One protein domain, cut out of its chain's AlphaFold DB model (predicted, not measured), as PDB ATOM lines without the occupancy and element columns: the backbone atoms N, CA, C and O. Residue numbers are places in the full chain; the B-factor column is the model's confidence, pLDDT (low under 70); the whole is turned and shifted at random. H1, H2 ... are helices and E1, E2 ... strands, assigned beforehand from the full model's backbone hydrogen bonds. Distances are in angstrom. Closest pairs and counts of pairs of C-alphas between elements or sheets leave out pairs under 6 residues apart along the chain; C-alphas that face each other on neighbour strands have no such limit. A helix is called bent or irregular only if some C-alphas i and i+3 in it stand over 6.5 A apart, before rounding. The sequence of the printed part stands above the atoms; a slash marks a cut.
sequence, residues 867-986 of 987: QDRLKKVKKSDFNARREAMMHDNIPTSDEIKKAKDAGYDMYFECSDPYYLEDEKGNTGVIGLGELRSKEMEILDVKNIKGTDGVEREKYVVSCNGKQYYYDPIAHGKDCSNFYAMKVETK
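AT A GLANCE: This is residues 867 to 986 of the 987 residues of an uncharacterized protein of Butyrivibrio sp. XB500-5 (UniProt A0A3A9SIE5). A strongly twisted antiparallel sheet of five strands, with its strand E4 sharply bent, has helix H3 packed on one face and the small strand hairpin E2 and E3 beside its edge strand E6. A helical hairpin, H1 and H2, makes a separate small head away from the sheet, joined to H3 by residues 887 to 892. The printed part has 120 residues, with named elements in the order H1 H2 H3 E1 E2 E3 E4 E5 E6 E7; the class is mixed, helices and strands. The large sheet has the order E6 E5 E4 E1 E7. The whole is compact, with a radius of gyration of the C-alphas of 15.2 A, and its outline is flat, spanning 48 by 47 by 22 A.

HOW THE PARTS SIT: Start with H1, residues 867 to 872, and H2, residues 878 to 886: this hairpin touches at its closest C-alphas, Arg 869 and Ala 884, 5.4 A apart, with a shallow tilt of 32 degrees, only just short of steep, opposite ways. Every O i to N i+4 pair is within hydrogen-bond range in H2 and in H3, residues 893 to 901, but 1 of 2 in H1. Look next at H3 and E4, residues 935 to 945: H3 is on the sheet, 7.6 A in height over it, and its closest C-alpha pair with E4 is Ser 893 and Val 941, 6.3 A. H1 and H2 are not on the sheet. Beside E4, find E1, residues 905 to 910, with N 938 and O 906 at 2.8 A, and E5, residues 951 to 959, with N 942 and O 954 at 2.9 A. E7, residues 975 to 984, is an edge strand beside E1, with N 907 and O 979 at 2.8 A. E6, residues 962 to 966, is the other edge, with N 957 and O 964 at 2.8 A to E5; E4, E5 and E6 form a meander, each strand the antiparallel neighbour of the one before. E2, residues 914 to 917, and E3, residues 923 to 926, are an antiparallel hairpin, with N 924 and O 916 at 2.8 A; the closest C-alphas of E2 and E6 are Glu 917 and Tyr 965, 4.8 A.

IN THESE COORDINATES: Find C-alpha 867 at (-47.365, -0.420, -20.284), where H1 begins. H2 is 12.4 A long and H3 12.0 A. E4 runs 24.6 A from C-alpha 935 at (-46.227, 17.268, -0.627) and bends by 79 degrees at residue 942. E5 is 22.9 A long, and E7 runs 27.5 A to C-alpha 984 at (-24.141, 16.587, -2.876).

THE WHOLE: The two C-alphas farthest apart are those of Asp 948 and Lys 986, 48.6 A. Residues 874 to 879, of which 878 to 879 belong to H2, stand free. The printed part has no cut and no long link. Its mean pLDDT is 80.4; among the residues under 70 are 924 to 933.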
ATOM      1  N   GLN A 867     -47.779   0.164 -19.006       78.25
ATOM      2  CA  GLN A 867     -47.365  -0.420 -20.284       78.25
ATOM      3  C   GLN A 867     -45.890  -0.843 -20.290       78.25
ATOM      4  O   GLN A 867     -45.569  -1.941 -20.753       78.25
ATOM      5  N   ASP A 868     -44.986  -0.019 -19.767       80.38
ATOM      6  CA  ASP A 868     -43.556  -0.331 -19.721       80.38
ATOM      7  C   ASP A 868     -43.210  -1.382 -18.667       80.38
ATOM      8  O   ASP A 868     -42.340  -2.229 -18.902       80.38
ATOM      9  N   ARG A 869     -43.930  -1.404 -17.540       79.56
ATOM     10  CA  ARG A 869     -43.837  -2.484 -16.546       79.56
ATOM     11  C   ARG A 869     -44.278  -3.812 -17.159       79.56
ATOM     12  O   ARG A 869     -43.548  -4.801 -17.081       79.56
ATOM     13  N   LEU A 870     -45.405  -3.829 -17.874       79.69
ATOM     14  CA  LEU A 870     -45.921  -5.026 -18.546       79.69
ATOM     15  C   LEU A 870     -44.980  -5.571 -19.631       79.69
ATOM     16  O   LEU A 870     -44.971  -6.781 -19.855       79.69
ATOM     17  N   LYS A 871     -44.149  -4.731 -20.270       87.69
ATOM     18  CA  LYS A 871     -43.107  -5.194 -21.211       87.69
ATOM     19  C   LYS A 871     -42.007  -6.012 -20.526       87.69
ATOM     20  O   LYS A 871     -41.393  -6.856 -21.175       87.69
ATOM     21  N   LYS A 872     -41.737  -5.762 -19.239       81.94
ATOM     22  CA  LYS A 872     -40.675  -6.429 -18.463       81.94
ATOM     23  C   LYS A 872     -41.151  -7.694 -17.751       81.94
ATOM     24  O   LYS A 872     -40.332  -8.538 -17.391       81.94
ATOM     25  N   VAL A 873     -42.459  -7.843 -17.565       82.56
ATOM     26  CA  VAL A 873     -43.054  -9.004 -16.902       82.56
ATOM     27  C   VAL A 873     -43.290 -10.133 -17.909       82.56
ATOM     28  O   VAL A 873     -43.823  -9.927 -19.001       82.56
ATOM     29  N   LYS A 874     -42.926 -11.372 -17.548       81.31
ATOM     30  CA  LYS A 874     -43.262 -12.547 -18.367       81.31
ATOM     31  C   LYS A 874     -44.783 -12.674 -18.464       81.31
ATOM     32  O   LYS A 874     -45.460 -12.722 -17.445       81.31
ATOM     33  N   LYS A 875     -45.328 -12.820 -19.679       78.75
ATOM     34  CA  LYS A 875     -46.787 -12.914 -19.917       78.75
ATOM     35  C   LYS A 875     -47.507 -13.972 -19.064       78.75
ATOM     36  O   LYS A 875     -48.699 -13.814 -18.808       78.75
ATOM     37  N   SER A 876     -46.793 -15.028 -18.670       83.88
ATOM     38  CA  SER A 876     -47.287 -16.139 -17.853       83.88
ATOM     39  C   SER A 876     -47.377 -15.837 -16.355       83.88
ATOM     40  O   SER A 876     -48.024 -16.591 -15.638       83.88
ATOM     41  N   ASP A 877     -46.724 -14.783 -15.867       82.69
ATOM     42  CA  ASP A 877     -46.722 -14.429 -14.450       82.69
ATOM     43  C   ASP A 877     -47.893 -13.490 -14.144       82.69
ATOM     44  O   ASP A 877     -47.827 -12.273 -14.332       82.69
ATOM     45  N   PHE A 878     -49.016 -14.085 -13.744       73.75
ATOM     46  CA  PHE A 878     -50.253 -13.356 -13.474       73.75
ATOM     47  C   PHE A 878     -50.105 -12.372 -12.307       73.75
ATOM     48  O   PHE A 878     -50.641 -11.268 -12.380       73.75
ATOM     49  N   ASN A 879     -49.345 -12.735 -11.271       70.00
ATOM     50  CA  ASN A 879     -49.160 -11.891 -10.092       70.00
ATOM     51  C   ASN A 879     -48.306 -10.669 -10.426       70.00
ATOM     52  O   ASN A 879     -48.738  -9.550 -10.165       70.00
ATOM     53  N   ALA A 880     -47.185 -10.858 -11.124       71.69
ATOM     54  CA  ALA A 880     -46.349  -9.740 -11.553       71.69
ATOM     55  C   ALA A 880     -47.068  -8.821 -12.562       71.69
ATOM     56  O   ALA A 880     -46.843  -7.611 -12.584       71.69
ATOM     57  N   ARG A 881     -47.970  -9.358 -13.400       75.88
ATOM     58  CA  ARG A 881     -48.820  -8.533 -14.282       75.88
ATOM     59  C   ARG A 881     -49.841  -7.728 -13.492       75.88
ATOM     60  O   ARG A 881     -50.068  -6.570 -13.824       75.88
ATOM     61  N   ARG A 882     -50.449  -8.344 -12.478       75.12
ATOM     62  CA  ARG A 882     -51.392  -7.681 -11.578       75.12
ATOM     63  C   ARG A 882     -50.697  -6.542 -10.830       75.12
ATOM     64  O   ARG A 882     -51.211  -5.435 -10.846       75.12
ATOM     65  N   GLU A 883     -49.506  -6.782 -10.287       69.44
ATOM     66  CA  GLU A 883     -48.667  -5.751  -9.657       69.44
ATOM     67  C   GLU A 883     -48.305  -4.630 -10.643       69.44
ATOM     68  O   GLU A 883     -48.501  -3.457 -10.345       69.44
ATOM     69  N   ALA A 884     -47.876  -4.953 -11.868       73.81
ATOM     70  CA  ALA A 884     -47.578  -3.945 -12.891       73.81
ATOM     71  C   ALA A 884     -48.782  -3.052 -13.258       73.81
ATOM     72  O   ALA A 884     -48.590  -1.895 -13.634       73.81
ATOM     73  N   MET A 885     -50.005  -3.583 -13.163       72.12
ATOM     74  CA  MET A 885     -51.253  -2.845 -13.401       72.12
ATOM     75  C   MET A 885     -51.718  -2.023 -12.193       72.12
ATOM     76  O   MET A 885     -52.495  -1.094 -12.377       72.12
ATOM     77  N   MET A 886     -51.266  -2.352 -10.980       68.75
ATOM     78  CA  MET A 886     -51.621  -1.627  -9.753       68.75
ATOM     79  C   MET A 886     -50.770  -0.370  -9.518       68.75
ATOM     80  O   MET A 886     -51.160   0.474  -8.724       68.75
ATOM     81  N   HIS A 887     -49.624  -0.242 -10.194       68.81
ATOM     82  CA  HIS A 887     -48.631   0.811  -9.948       68.81
ATOM     83  C   HIS A 887     -48.353   1.663 -11.193       68.81
ATOM     84  O   HIS A 887     -47.192   1.827 -11.581       68.81
ATOM     85  N   ASP A 888     -49.391   2.168 -11.865       77.62
ATOM     86  CA  ASP A 888     -49.171   3.110 -12.969       77.62
ATOM     87  C   ASP A 888     -48.522   4.387 -12.420       77.62
ATOM     88  O   ASP A 888     -49.099   5.056 -11.571       77.62
ATOM     89  N   ASN A 889     -47.290   4.680 -12.842       77.69
ATOM     90  CA  ASN A 889     -46.480   5.827 -12.401       77.69
ATOM     91  C   ASN A 889     -46.159   5.920 -10.891       77.69
ATOM     92  O   ASN A 889     -45.536   6.887 -10.460       77.69
ATOM     93  N   ILE A 890     -46.462   4.892 -10.093       86.56
ATOM     94  CA  ILE A 890     -46.097   4.821  -8.666       86.56
ATOM     95  C   ILE A 890     -44.774   4.043  -8.511       86.56
ATOM     96  O   ILE A 890     -44.646   2.957  -9.095       86.56
ATOM     97  N   PRO A 891     -43.771   4.544  -7.761       86.62
ATOM     98  CA  PRO A 891     -42.531   3.814  -7.500       86.62
ATOM     99  C   PRO A 891     -42.773   2.574  -6.635       86.62
ATOM    100  O   PRO A 891     -43.558   2.581  -5.691       86.62
ATOM    101  N   THR A 892     -42.062   1.484  -6.913       87.12
ATOM    102  CA  THR A 892     -42.106   0.311  -6.034       87.12
ATOM    103  C   THR A 892     -41.321   0.559  -4.755       87.12
ATOM    104  O   THR A 892     -40.406   1.380  -4.693       87.12
ATOM    105  N   SER A 893     -41.602  -0.233  -3.735       87.44
ATOM    106  CA  SER A 893     -40.887  -0.167  -2.462       87.44
ATOM    107  C   SER A 893     -39.404  -0.494  -2.591       87.44
ATOM    108  O   SER A 893     -38.585   0.077  -1.876       87.44
ATOM    109  N   ASP A 894     -39.029  -1.335  -3.558       85.69
ATOM    110  CA  ASP A 894     -37.628  -1.563  -3.921       85.69
ATOM    111  C   ASP A 894     -36.986  -0.331  -4.573       85.69
ATOM    112  O   ASP A 894     -35.806  -0.059  -4.345       85.69
ATOM    113  N   GLU A 895     -37.730   0.413  -5.400       88.06
ATOM    114  CA  GLU A 895     -37.265   1.668  -6.005       88.06
ATOM    115  C   GLU A 895     -37.056   2.744  -4.929       88.06
ATOM    116  O   GLU A 895     -36.013   3.403  -4.929       88.06
ATOM    117  N   ILE A 896     -37.983   2.846  -3.969       89.00
ATOM    118  CA  ILE A 896     -37.891   3.750  -2.814       89.00
ATOM    119  C   ILE A 896     -36.693   3.375  -1.932       89.00
ATOM    120  O   ILE A 896     -35.839   4.222  -1.672       89.00
ATOM    121  N   LYS A 897     -36.568   2.104  -1.522       90.38
ATOM    122  CA  LYS A 897     -35.454   1.624  -0.682       90.38
ATOM    123  C   LYS A 897     -34.098   1.880  -1.340       90.38
ATOM    124  O   LYS A 897     -33.219   2.455  -0.712       90.38
ATOM    125  N   LYS A 898     -33.948   1.572  -2.635       89.56
ATOM    126  CA  LYS A 898     -32.704   1.850  -3.382       89.56
ATOM    127  C   LYS A 898     -32.364   3.337  -3.446       89.56
ATOM    128  O   LYS A 898     -31.185   3.686  -3.402       89.56
ATOM    129  N   ALA A 899     -33.361   4.208  -3.600       88.56
ATOM    130  CA  ALA A 899     -33.134   5.651  -3.592       88.56
ATOM    131  C   ALA A 899     -32.677   6.130  -2.206       88.56
ATOM    132  O   ALA A 899     -31.682   6.852  -2.109       88.56
ATOM    133  N   LYS A 900     -33.314   5.642  -1.136       89.56
ATOM    134  CA  LYS A 900     -32.915   5.933   0.246       89.56
ATOM    135  C   LYS A 900     -31.521   5.426   0.594       89.56
ATOM    136  O   LYS A 900     -30.730   6.180   1.152       89.56
ATOM    137  N   ASP A 901     -31.173   4.209   0.185       89.56
ATOM    138  CA  ASP A 901     -29.832   3.638   0.371       89.56
ATOM    139  C   ASP A 901     -28.753   4.449  -0.365       89.56
ATOM    140  O   ASP A 901     -27.609   4.552   0.079       89.56
ATOM    141  N   ALA A 902     -29.118   5.077  -1.487       87.56
ATOM    142  CA  ALA A 902     -28.258   6.013  -2.204       87.56
ATOM    143  C   ALA A 902     -28.200   7.414  -1.554       87.56
ATOM    144  O   ALA A 902     -27.483   8.291  -2.053       87.56
ATOM    145  N   GLY A 903     -28.902   7.623  -0.437       89.00
ATOM    146  CA  GLY A 903     -28.947   8.856   0.345       89.00
ATOM    147  C   GLY A 903     -29.862   9.931  -0.233       89.00
ATOM    148  O   GLY A 903     -29.526  11.104  -0.098       89.00
ATOM    149  N   TYR A 904     -30.928   9.548  -0.941       90.69
ATOM    150  CA  TYR A 904     -31.960  10.484  -1.389       90.69
ATOM    151  C   TYR A 904     -33.127  10.551  -0.402       90.69
ATOM    152  O   TYR A 904     -33.569   9.528   0.130       90.69
ATOM    153  N   ASP A 905     -33.666  11.753  -0.257       89.12
ATOM    154  CA  ASP A 905     -34.937  12.034   0.394       89.12
ATOM    155  C   ASP A 905     -36.052  11.949  -0.652       89.12
ATOM    156  O   ASP A 905     -35.884  12.422  -1.773       89.12
ATOM    157  N   MET A 906     -37.156  11.285  -0.326       90.81
ATOM    158  CA  MET A 906     -38.193  10.895  -1.288       90.81
ATOM    159  C   MET A 906     -39.477  11.668  -1.006       90.81
ATOM    160  O   MET A 906     -39.877  11.741   0.150       90.81
ATOM    161  N   TYR A 907     -40.138  12.177  -2.042       90.44
ATOM    162  CA  TYR A 907     -41.334  13.011  -1.939       90.44
ATOM    163  C   TYR A 907     -42.379  12.613  -2.982       90.44
ATOM    164  O   TYR A 907     -42.043  12.005  -4.002       90.44
ATOM    165  N   PHE A 908     -43.639  12.944  -2.717       90.06
ATOM    166  CA  PHE A 908     -44.725  12.861  -3.693       90.06
ATOM    167  C   PHE A 908     -45.800  13.904  -3.409       90.06
ATOM    168  O   PHE A 908     -45.973  14.320  -2.262       90.06
ATOM    169  N   GLU A 909     -46.534  14.289  -4.450       85.50
ATOM    170  CA  GLU A 909     -47.737  15.100  -4.316       85.50
ATOM    171  C   GLU A 909     -48.961  14.231  -4.056       85.50
ATOM    172  O   GLU A 909     -49.120  13.176  -4.664       85.50
ATOM    173  N   CYS A 910     -49.860  14.701  -3.201       82.62
ATOM    174  CA  CYS A 910     -51.127  14.069  -2.886       82.62
ATOM    175  C   CYS A 910     -52.270  15.095  -3.025       82.62
ATOM    176  O   CYS A 910     -52.113  16.275  -2.704       82.62
ATOM    177  N   SER A 911     -53.419  14.677  -3.547       76.31
ATOM    178  CA  SER A 911     -54.615  15.500  -3.690       76.31
ATOM    179  C   SER A 911     -55.437  15.466  -2.407       76.31
ATOM    180  O   SER A 911     -55.650  14.408  -1.825       76.31
ATOM    181  N   ASP A 912     -55.937  16.625  -1.996       67.25
ATOM    182  CA  ASP A 912     -56.819  16.768  -0.839       67.25
ATOM    183  C   ASP A 912     -58.232  16.203  -1.132       67.25
ATOM    184  O   ASP A 912     -58.806  16.534  -2.181       67.25
ATOM    185  N   PRO A 913     -58.813  15.377  -0.232       72.88
ATOM    186  CA  PRO A 913     -58.317  14.997   1.101       72.88
ATOM    187  C   PRO A 913     -57.281  13.865   1.125       72.88
ATOM    188  O   PRO A 913     -57.377  12.893   0.381       72.88
ATOM    189  N   TYR A 914     -56.336  13.950   2.071       75.38
ATOM    190  CA  TYR A 914     -55.316  12.922   2.279       75.38
ATOM    191  C   TYR A 914     -55.863  11.733   3.074       75.38
ATOM    192  O   TYR A 914     -56.288  11.875   4.225       75.38
ATOM    193  N   TYR A 915     -55.787  10.540   2.491       83.75
ATOM    194  CA  TYR A 915     -56.088   9.291   3.184       83.75
ATOM    195  C   TYR A 915     -54.828   8.754   3.866       83.75
ATOM    196  O   TYR A 915     -54.030   8.030   3.270       83.75
ATOM    197  N   LEU A 916     -54.639   9.160   5.121       87.19
ATOM    198  CA  LEU A 916     -53.517   8.751   5.956       87.19
ATOM    199  C   LEU A 916     -53.996   7.860   7.098       87.19
ATOM    200  O   LEU A 916     -55.108   7.998   7.603       87.19
ATOM    201  N   GLU A 917     -53.138   6.948   7.527       87.19
ATOM    202  CA  GLU A 917     -53.381   6.096   8.683       87.19
ATOM    203  C   GLU A 917     -52.372   6.378   9.795       87.19
ATOM    204  O   GLU A 917     -51.223   6.747   9.540       87.19
ATOM    205  N   ASP A 918     -52.804   6.194  11.041       84.69
ATOM    206  CA  ASP A 918     -51.906   6.133  12.194       84.69
ATOM    207  C   ASP A 918     -51.258   4.738  12.335       84.69
ATOM    208  O   ASP A 918     -51.519   3.808  11.573       84.69
ATOM    209  N   GLU A 919     -50.396   4.560  13.340       79.62
ATOM    210  CA  GLU A 919     -49.714   3.280  13.613       79.62
ATOM    211  C   GLU A 919     -50.649   2.115  13.970       79.62
ATOM    212  O   GLU A 919     -50.222   0.960  13.975       79.62
ATOM    213  N   LYS A 920     -51.919   2.402  14.269       78.44
ATOM    214  CA  LYS A 920     -52.958   1.414  14.583       78.44
ATOM    215  C   LYS A 920     -53.840   1.117  13.366       78.44
ATOM    216  O   LYS A 920     -54.770   0.322  13.488       78.44
ATOM    217  N   GLY A 921     -53.547   1.727  12.217       75.19
ATOM    218  CA  GLY A 921     -54.328   1.622  10.991       75.19
ATOM    219  C   GLY A 921     -55.591   2.483  10.992       75.19
ATOM    220  O   GLY A 921     -56.389   2.378  10.061       75.19
ATOM    221  N   ASN A 922     -55.817   3.320  12.013       79.25
ATOM    222  CA  ASN A 922     -56.985   4.193  12.023       79.25
ATOM    223  C   ASN A 922     -56.809   5.240  10.928       79.25
ATOM    224  O   ASN A 922     -55.818   5.971  10.913       79.25
ATOM    225  N   THR A 923     -57.784   5.321  10.029       74.31
ATOM    226  CA  THR A 923     -57.816   6.338   8.981       74.31
ATOM    227  C   THR A 923     -58.027   7.709   9.616       74.31
ATOM    228  O   THR A 923     -59.120   8.005  10.103       74.31
ATOM    229  N   GLY A 924     -56.995   8.545   9.601       66.50
ATOM    230  CA  GLY A 924     -57.115   9.977   9.817       66.50
ATOM    231  C   GLY A 924     -57.314  10.641   8.463       66.50
ATOM    232  O   GLY A 924     -56.364  10.770   7.694       66.50
ATOM    233  N   VAL A 925     -58.541  11.061   8.147       54.62
ATOM    234  CA  VAL A 925     -58.736  12.004   7.040       54.62
ATOM    235  C   VAL A 925     -58.227  13.346   7.538       54.62
ATOM    236  O   VAL A 925     -58.918  14.040   8.282       54.62
ATOM    237  N   ILE A 926     -56.999  13.693   7.175       60.00
ATOM    238  CA  ILE A 926     -56.436  14.981   7.560       60.00
ATOM    239  C   ILE A 926     -56.859  15.986   6.490       60.00
ATOM    240  O   ILE A 926     -56.263  16.060   5.422       60.00
ATOM    241  N   GLY A 927     -57.963  16.694   6.737       48.25
ATOM    242  CA  GLY A 927     -58.495  17.701   5.814       48.25
ATOM    243  C   GLY A 927     -57.764  19.050   5.891       48.25
ATOM    244  O   GLY A 927     -57.085  19.332   6.879       48.25
ATOM    245  N   LEU A 928     -57.983  19.884   4.858       41.94
ATOM    246  CA  LEU A 928     -57.575  21.286   4.561       41.94
ATOM    247  C   LEU A 928     -57.106  22.246   5.680       41.94
ATOM    248  O   LEU A 928     -56.514  23.284   5.379       41.94
ATOM    249  N   GLY A 929     -57.399  21.973   6.949       46.38
ATOM    250  CA  GLY A 929     -56.984  22.797   8.081       46.38
ATOM    251  C   GLY A 929     -55.560  22.516   8.560       46.38
ATOM    252  O   GLY A 929     -54.830  23.466   8.839       46.38
ATOM    253  N   GLU A 930     -55.155  21.241   8.631       46.94
ATOM    254  CA  GLU A 930     -53.886  20.843   9.269       46.94
ATOM    255  C   GLU A 930     -52.739  20.598   8.282       46.94
ATOM    256  O   GLU A 930     -51.581  20.799   8.639       46.94
ATOM    257  N   LEU A 931     -53.041  20.199   7.043       51.22
ATOM    258  CA  LEU A 931     -52.045  19.906   6.011       51.22
ATOM    259  C   LEU A 931     -52.341  20.757   4.777       51.22
ATOM    260  O   LEU A 931     -53.192  20.428   3.955       51.22
ATOM    261  N   ARG A 932     -51.659  21.896   4.659       52.56
ATOM    262  CA  ARG A 932     -51.755  22.769   3.477       52.56
ATOM    263  C   ARG A 932     -50.687  22.455   2.429       52.56
ATOM    264  O   ARG A 932     -50.688  23.068   1.365       52.56
ATOM    265  N   SER A 933     -49.812  21.495   2.712       58.56
ATOM    266  CA  SER A 933     -48.875  20.959   1.739       58.56
ATOM    267  C   SER A 933     -49.489  19.817   0.975       58.56
ATOM    268  O   SER A 933     -49.917  18.841   1.587       58.56
ATOM    269  N   LYS A 934     -49.452  19.913  -0.352       71.81
ATOM    270  CA  LYS A 934     -49.707  18.766  -1.221       71.81
ATOM    271  C   LYS A 934     -48.558  17.768  -1.187       71.81
ATOM    272  O   LYS A 934     -48.716  16.683  -1.716       71.81
ATOM    273  N   GLU A 935     -47.420  18.099  -0.583       82.38
ATOM    274  CA  GLU A 935     -46.227  17.268  -0.627       82.38
ATOM    275  C   GLU A 935     -45.977  16.498   0.665       82.38
ATOM    276  O   GLU A 935     -46.010  17.052   1.766       82.38
ATOM    277  N   MET A 936     -45.655  15.215   0.522       87.38
ATOM    278  CA  MET A 936     -45.311  14.337   1.633       87.38
ATOM    279  C   MET A 936     -43.932  13.729   1.442       87.38
ATOM    280  O   MET A 936     -43.610  13.216   0.372       87.38
ATOM    281  N   GLU A 937     -43.136  13.725   2.511       91.00
ATOM    282  CA  GLU A 937     -41.866  13.007   2.525       91.00
ATOM    283  C   GLU A 937     -42.115  11.526   2.817       91.00
ATOM    284  O   GLU A 937     -42.720  11.185   3.827       91.00
ATOM    285  N   ILE A 938     -41.584  10.621   2.003       93.00
ATOM    286  CA  ILE A 938     -41.553   9.190   2.303       93.00
ATOM    287  C   ILE A 938     -40.367   8.928   3.234       93.00
ATOM    288  O   ILE A 938     -39.208   9.023   2.835       93.00
ATOM    289  N   LEU A 939     -40.647   8.554   4.479       92.81
ATOM    290  CA  LEU A 939     -39.680   8.208   5.520       92.81
ATOM    291  C   LEU A 939     -39.221   6.750   5.463       92.81
ATOM    292  O   LEU A 939     -38.051   6.476   5.730       92.81
ATOM    293  N   ASP A 940     -40.098   5.821   5.107       93.88
ATOM    294  CA  ASP A 940     -39.788   4.388   5.038       93.88
ATOM    295  C   ASP A 940     -40.884   3.642   4.258       93.88
ATOM    296  O   ASP A 940     -41.895   4.233   3.879       93.88
ATOM    297  N   VAL A 941     -40.716   2.338   4.043       92.56
ATOM    298  CA  VAL A 941     -41.762   1.456   3.518       92.56
ATOM    299  C   VAL A 941     -41.900   0.227   4.411       92.56
ATOM    300  O   VAL A 941     -40.937  -0.522   4.597       92.56
ATOM    301  N   LYS A 942     -43.100   0.008   4.959       92.62
ATOM    302  CA  LYS A 942     -43.373  -1.052   5.939       92.62
ATOM    303  C   LYS A 942     -44.617  -1.852   5.574       92.62
ATOM    304  O   LYS A 942     -45.583  -1.306   5.057       92.62
ATOM    305  N   ASN A 943     -44.609  -3.137   5.915       89.19
ATOM    306  CA  ASN A 943     -45.819  -3.952   5.909       89.19
ATOM    307  C   ASN A 943     -46.612  -3.678   7.184       89.19
ATOM    308  O   ASN A 943     -46.086  -3.820   8.290       89.19
ATOM    309  N   ILE A 944     -47.853  -3.234   7.022       85.38
ATOM    310  CA  ILE A 944     -48.733  -2.842   8.119       85.38
ATOM    311  C   ILE A 944     -50.084  -3.490   7.900       85.38
ATOM    312  O   ILE A 944     -50.623  -3.514   6.792       85.38
ATOM    313  N   LYS A 945     -50.632  -4.037   8.980       80.81
ATOM    314  CA  LYS A 945     -51.962  -4.624   8.985       80.81
ATOM    315  C   LYS A 945     -52.999  -3.502   8.993       80.81
ATOM    316  O   LYS A 945     -53.079  -2.767   9.971       80.81
ATOM    317  N   GLY A 946     -53.751  -3.363   7.904       72.75
ATOM    318  CA  GLY A 946     -54.847  -2.400   7.809       72.75
ATOM    319  C   GLY A 946     -55.994  -2.724   8.769       72.75
ATOM    320  O   GLY A 946     -56.032  -3.792   9.390       72.75
ATOM    321  N   THR A 947     -56.965  -1.815   8.863       68.25
ATOM    322  CA  THR A 947     -58.201  -1.990   9.656       68.25
ATOM    323  C   THR A 947     -59.046  -3.179   9.210       68.25
ATOM    324  O   THR A 947     -59.761  -3.766  10.018       68.25
ATOM    325  N   ASP A 948     -58.916  -3.592   7.950       76.19
ATOM    326  CA  ASP A 948     -59.516  -4.808   7.394       76.19
ATOM    327  C   ASP A 948     -58.786  -6.101   7.809       76.19
ATOM    328  O   ASP A 948     -59.198  -7.207   7.452       76.19
ATOM    329  N   GLY A 949     -57.695  -5.983   8.566       80.81
ATOM    330  CA  GLY A 949     -56.871  -7.097   9.005       80.81
ATOM    331  C   GLY A 949     -55.925  -7.640   7.930       80.81
ATOM    332  O   GLY A 949     -55.268  -8.654   8.185       80.81
ATOM    333  N   VAL A 950     -55.826  -6.997   6.764       80.06
ATOM    334  CA  VAL A 950     -54.923  -7.404   5.685       80.06
ATOM    335  C   VAL A 950     -53.599  -6.666   5.831       80.06
ATOM    336  O   VAL A 950     -53.551  -5.443   5.926       80.06
ATOM    337  N   GLU A 951     -52.503  -7.418   5.856       84.69
ATOM    338  CA  GLU A 951     -51.161  -6.846   5.834       84.69
ATOM    339  C   GLU A 951     -50.842  -6.355   4.420       84.69
ATOM    340  O   GLU A 951     -50.896  -7.123   3.457       84.69
ATOM    341  N   ARG A 952     -50.570  -5.055   4.297       85.44
ATOM    342  CA  ARG A 952     -50.241  -4.394   3.035       85.44
ATOM    343  C   ARG A 952     -48.997  -3.550   3.213       85.44
ATOM    344  O   ARG A 952     -48.726  -3.037   4.298       85.44
ATOM    345  N   GLU A 953     -48.253  -3.401   2.134       89.44
ATOM    346  CA  GLU A 953     -47.102  -2.519   2.107       89.44
ATOM    347  C   GLU A 953     -47.574  -1.061   2.024       89.44
ATOM    348  O   GLU A 953     -48.328  -0.700   1.123       89.44
ATOM    349  N   LYS A 954     -47.158  -0.237   2.988       91.69
ATOM    350  CA  LYS A 954     -47.514   1.181   3.098       91.69
ATOM    351  C   LYS A 954     -46.261   2.036   3.177       91.69
ATOM    352  O   LYS A 954     -45.244   1.630   3.750       91.69
ATOM    353  N   TYR A 955     -46.346   3.240   2.632       93.31
ATOM    354  CA  TYR A 955     -45.309   4.247   2.805       93.31
ATOM    355  C   TYR A 955     -45.459   4.856   4.192       93.31
ATOM    356  O   TYR A 955     -46.534   5.325   4.550       93.31
ATOM    357  N   VAL A 956     -44.388   4.853   4.978       93.81
ATOM    358  CA  VAL A 956     -44.305   5.691   6.174       93.81
ATOM    359  C   VAL A 956     -43.992   7.085   5.675       93.81
ATOM    360  O   VAL A 956     -42.938   7.277   5.071       93.81
ATOM    361  N   VAL A 957     -44.889   8.038   5.878       92.50
ATOM    362  CA  VAL A 957     -44.759   9.398   5.355       92.50
ATOM    363  C   VAL A 957     -44.659  10.408   6.492       92.50
ATOM    364  O   VAL A 957     -45.221  10.196   7.562       92.50
ATOM    365  N   SER A 958     -43.918  11.491   6.285       87.19
ATOM    366  CA  SER A 958     -43.897  12.654   7.165       87.19
ATOM    367  C   SER A 958     -44.744  13.747   6.548       87.19
ATOM    368  O   SER A 958     -44.542  14.101   5.385       87.19
ATOM    369  N   CYS A 959     -45.645  14.320   7.336       78.50
ATOM    370  CA  CYS A 959     -46.318  15.557   6.982       78.50
ATOM    371  C   CYS A 959     -46.326  16.473   8.210       78.50
ATOM    372  O   CYS A 959     -46.739  16.057   9.294       78.50
ATOM    373  N   ASN A 960     -45.796  17.693   8.071       69.38
ATOM    374  CA  ASN A 960     -45.620  18.653   9.173       69.38
ATOM    375  C   ASN A 960     -44.881  18.070  10.394       69.38
ATOM    376  O   ASN A 960     -45.248  18.310  11.543       69.38
ATOM    377  N   GLY A 961     -43.856  17.246  10.144       72.44
ATOM    378  CA  GLY A 961     -43.046  16.607  11.188       72.44
ATOM    379  C   GLY A 961     -43.736  15.463  11.943       72.44
ATOM    380  O   GLY A 961     -43.115  14.853  12.815       72.44
ATOM    381  N   LYS A 962     -44.993  15.136  11.616       78.75
ATOM    382  CA  LYS A 962     -45.704  13.967  12.146       78.75
ATOM    383  C   LYS A 962     -45.620  12.804  11.161       78.75
ATOM    384  O   LYS A 962     -45.695  12.999   9.951       78.75
ATOM    385  N   GLN A 963     -45.468  11.595  11.697       89.50
ATOM    386  CA  GLN A 963     -45.400  10.368  10.905       89.50
ATOM    387  C   GLN A 963     -46.789   9.761  10.707       89.50
ATOM    388  O   GLN A 963     -47.557   9.640  11.660       89.50
ATOM    389  N   TYR A 964     -47.058   9.323   9.483       91.12
ATOM    390  CA  TYR A 964     -48.289   8.670   9.054       91.12
ATOM    391  C   TYR A 964     -47.981   7.492   8.132       91.12
ATOM    392  O   TYR A 964     -46.832   7.271   7.743       91.12
ATOM    393  N   TYR A 965     -49.017   6.751   7.755       91.44
ATOM    394  CA  TYR A 965     -48.928   5.637   6.824       91.44
ATOM    395  C   TYR A 965     -49.860   5.863   5.637       91.44
ATOM    396  O   TYR A 965     -51.045   6.125   5.812       91.44
ATOM    397  N   TYR A 966     -49.319   5.760   4.429       91.19
ATOM    398  CA  TYR A 966     -50.035   5.974   3.176       91.19
ATOM    399  C   TYR A 966     -50.082   4.667   2.377       91.19
ATOM    400  O   TYR A 966     -49.045   4.030   2.177       91.19
ATOM    401  N   ASP A 967     -51.276   4.250   1.945       90.38
ATOM    402  CA  ASP A 967     -51.475   3.087   1.067       90.38
ATOM    403  C   ASP A 967     -51.523   3.564  -0.400       90.38
ATOM    404  O   ASP A 967     -52.575   4.007  -0.874       90.38
ATOM    405  N   PRO A 968     -50.404   3.481  -1.143       84.88
ATOM    406  CA  PRO A 968     -50.333   3.990  -2.510       84.88
ATOM    407  C   PRO A 968     -51.163   3.163  -3.499       84.88
ATOM    408  O   PRO A 968     -51.426   3.623  -4.603       84.88
ATOM    409  N   ILE A 969     -51.572   1.940  -3.147       82.75
ATOM    410  CA  ILE A 969     -52.391   1.095  -4.025       82.75
ATOM    411  C   ILE A 969     -53.862   1.470  -3.866       82.75
ATOM    412  O   ILE A 969     -54.579   1.598  -4.858       82.75
ATOM    413  N   ALA A 970     -54.313   1.658  -2.624       83.44
ATOM    414  CA  ALA A 970     -55.681   2.081  -2.346       83.44
ATOM    415  C   ALA A 970     -55.957   3.513  -2.838       83.44
ATOM    416  O   ALA A 970     -57.060   3.786  -3.312       83.44
ATOM    417  N   HIS A 971     -54.944   4.384  -2.785       83.81
ATOM    418  CA  HIS A 971     -55.062   5.823  -3.051       83.81
ATOM    419  C   HIS A 971     -54.214   6.297  -4.237       83.81
ATOM    420  O   HIS A 971     -53.908   7.477  -4.363       83.81
ATOM    421  N   GLY A 972     -53.843   5.395  -5.148       77.38
ATOM    422  CA  GLY A 972     -52.910   5.695  -6.240       77.38
ATOM    423  C   GLY A 972     -53.363   6.773  -7.230       77.38
ATOM    424  O   GLY A 972     -52.543   7.326  -7.949       77.38
ATOM    425  N   LYS A 973     -54.663   7.090  -7.277       80.38
ATOM    426  CA  LYS A 973     -55.197   8.203  -8.084       80.38
ATOM    427  C   LYS A 973     -55.050   9.558  -7.403       80.38
ATOM    428  O   LYS A 973     -55.149  10.579  -8.074       80.38
ATOM    429  N   ASP A 974     -54.840   9.531  -6.094       81.44
ATOM    430  CA  ASP A 974     -54.741  10.710  -5.257       81.44
ATOM    431  C   ASP A 974     -53.284  11.160  -5.137       81.44
ATOM    432  O   ASP A 974     -53.040  12.197  -4.548       81.44
ATOM    433  N   CYS A 975     -52.306  10.422  -5.679       82.44
ATOM    434  CA  CYS A 975     -50.903  10.828  -5.692       82.44
ATOM    435  C   CYS A 975     -50.351  11.051  -7.102       82.44
ATOM    436  O   CYS A 975     -50.761  10.422  -8.075       82.44
ATOM    437  N   SER A 976     -49.389  11.961  -7.202       82.19
ATOM    438  CA  SER A 976     -48.670  12.296  -8.430       82.19
ATOM    439  C   SER A 976     -47.254  12.766  -8.101       82.19
ATOM    440  O   SER A 976     -46.911  12.924  -6.931       82.19
ATOM    441  N   ASN A 977     -46.428  12.965  -9.129       81.94
ATOM    442  CA  ASN A 977     -45.120  13.616  -9.021       81.94
ATOM    443  C   ASN A 977     -44.238  12.990  -7.933       81.94
ATOM    444  O   ASN A 977     -43.902  13.630  -6.945       81.94
ATOM    445  N   PHE A 978     -43.880  11.712  -8.080       86.62
ATOM    446  CA  PHE A 978     -42.926  11.075  -7.170       86.62
ATOM    447  C   PHE A 978     -41.515  11.504  -7.540       86.62
ATOM    448  O   PHE A 978     -41.090  11.319  -8.677       86.62
ATOM    449  N   TYR A 979     -40.736  11.998  -6.587       84.75
ATOM    450  CA  TYR A 979     -39.367  12.411  -6.870       84.75
ATOM    451  C   TYR A 979     -38.439  12.243  -5.669       84.75
ATOM    452  O   TYR A 979     -38.866  12.028  -4.537       84.75
ATOM    453  N   ALA A 980     -37.136  12.264  -5.935       86.12
ATOM    454  CA  ALA A 980     -36.090  12.109  -4.939       86.12
ATOM    455  C   ALA A 980     -35.101  13.267  -5.016       86.12
ATOM    456  O   ALA A 980     -34.627  13.604  -6.101       86.12
ATOM    457  N   MET A 981     -34.727  13.829  -3.875       88.12
ATOM    458  CA  MET A 981     -33.778  14.931  -3.775       88.12
ATOM    459  C   MET A 981     -32.564  14.535  -2.942       88.12
ATOM    460  O   MET A 981     -32.669  13.823  -1.947       88.12
ATOM    461  N   LYS A 982     -31.383  14.988  -3.362       89.50
ATOM    462  CA  LYS A 982     -30.138  14.833  -2.608       89.50
ATOM    463  C   LYS A 982     -29.209  16.003  -2.871       89.50
ATOM    464  O   LYS A 982     -28.845  16.253  -4.018       89.50
ATOM    465  N   VAL A 983     -28.738  16.664  -1.819       85.62
ATOM    466  CA  VAL A 983     -27.669  17.664  -1.938       85.62
ATOM    467  C   VAL A 983     -26.314  16.973  -1.817       85.62
ATOM    468  O   VAL A 983     -25.949  16.436  -0.772       85.62
ATOM    469  N   GLU A 984     -25.541  16.989  -2.899       85.44
ATOM    470  CA  GLU A 984     -24.141  16.587  -2.876       85.44
ATOM    471  C   GLU A 984     -23.271  17.798  -2.560       85.44
ATOM    472  O   GLU A 984     -23.044  18.679  -3.393       85.44
ATOM    473  N   THR A 985     -22.747  17.817  -1.340       73.44
ATOM    474  CA  THR A 985     -21.718  18.783  -0.973       73.44
ATOM    475  C   THR A 985     -20.386  18.319  -1.558       73.44
ATOM    476  O   THR A 985     -19.986  17.160  -1.399       73.44
ATOM    477  N   LYS A 986     -19.700  19.200  -2.297       72.00
ATOM    478  CA  LYS A 986     -18.330  18.919  -2.742       72.00
ATOM    479  C   LYS A 986     -17.462  18.720  -1.499       72.00
ATOM    480  O   LYS A 986     -17.383  19.626  -0.674       72.00
TER     481      LYS A 986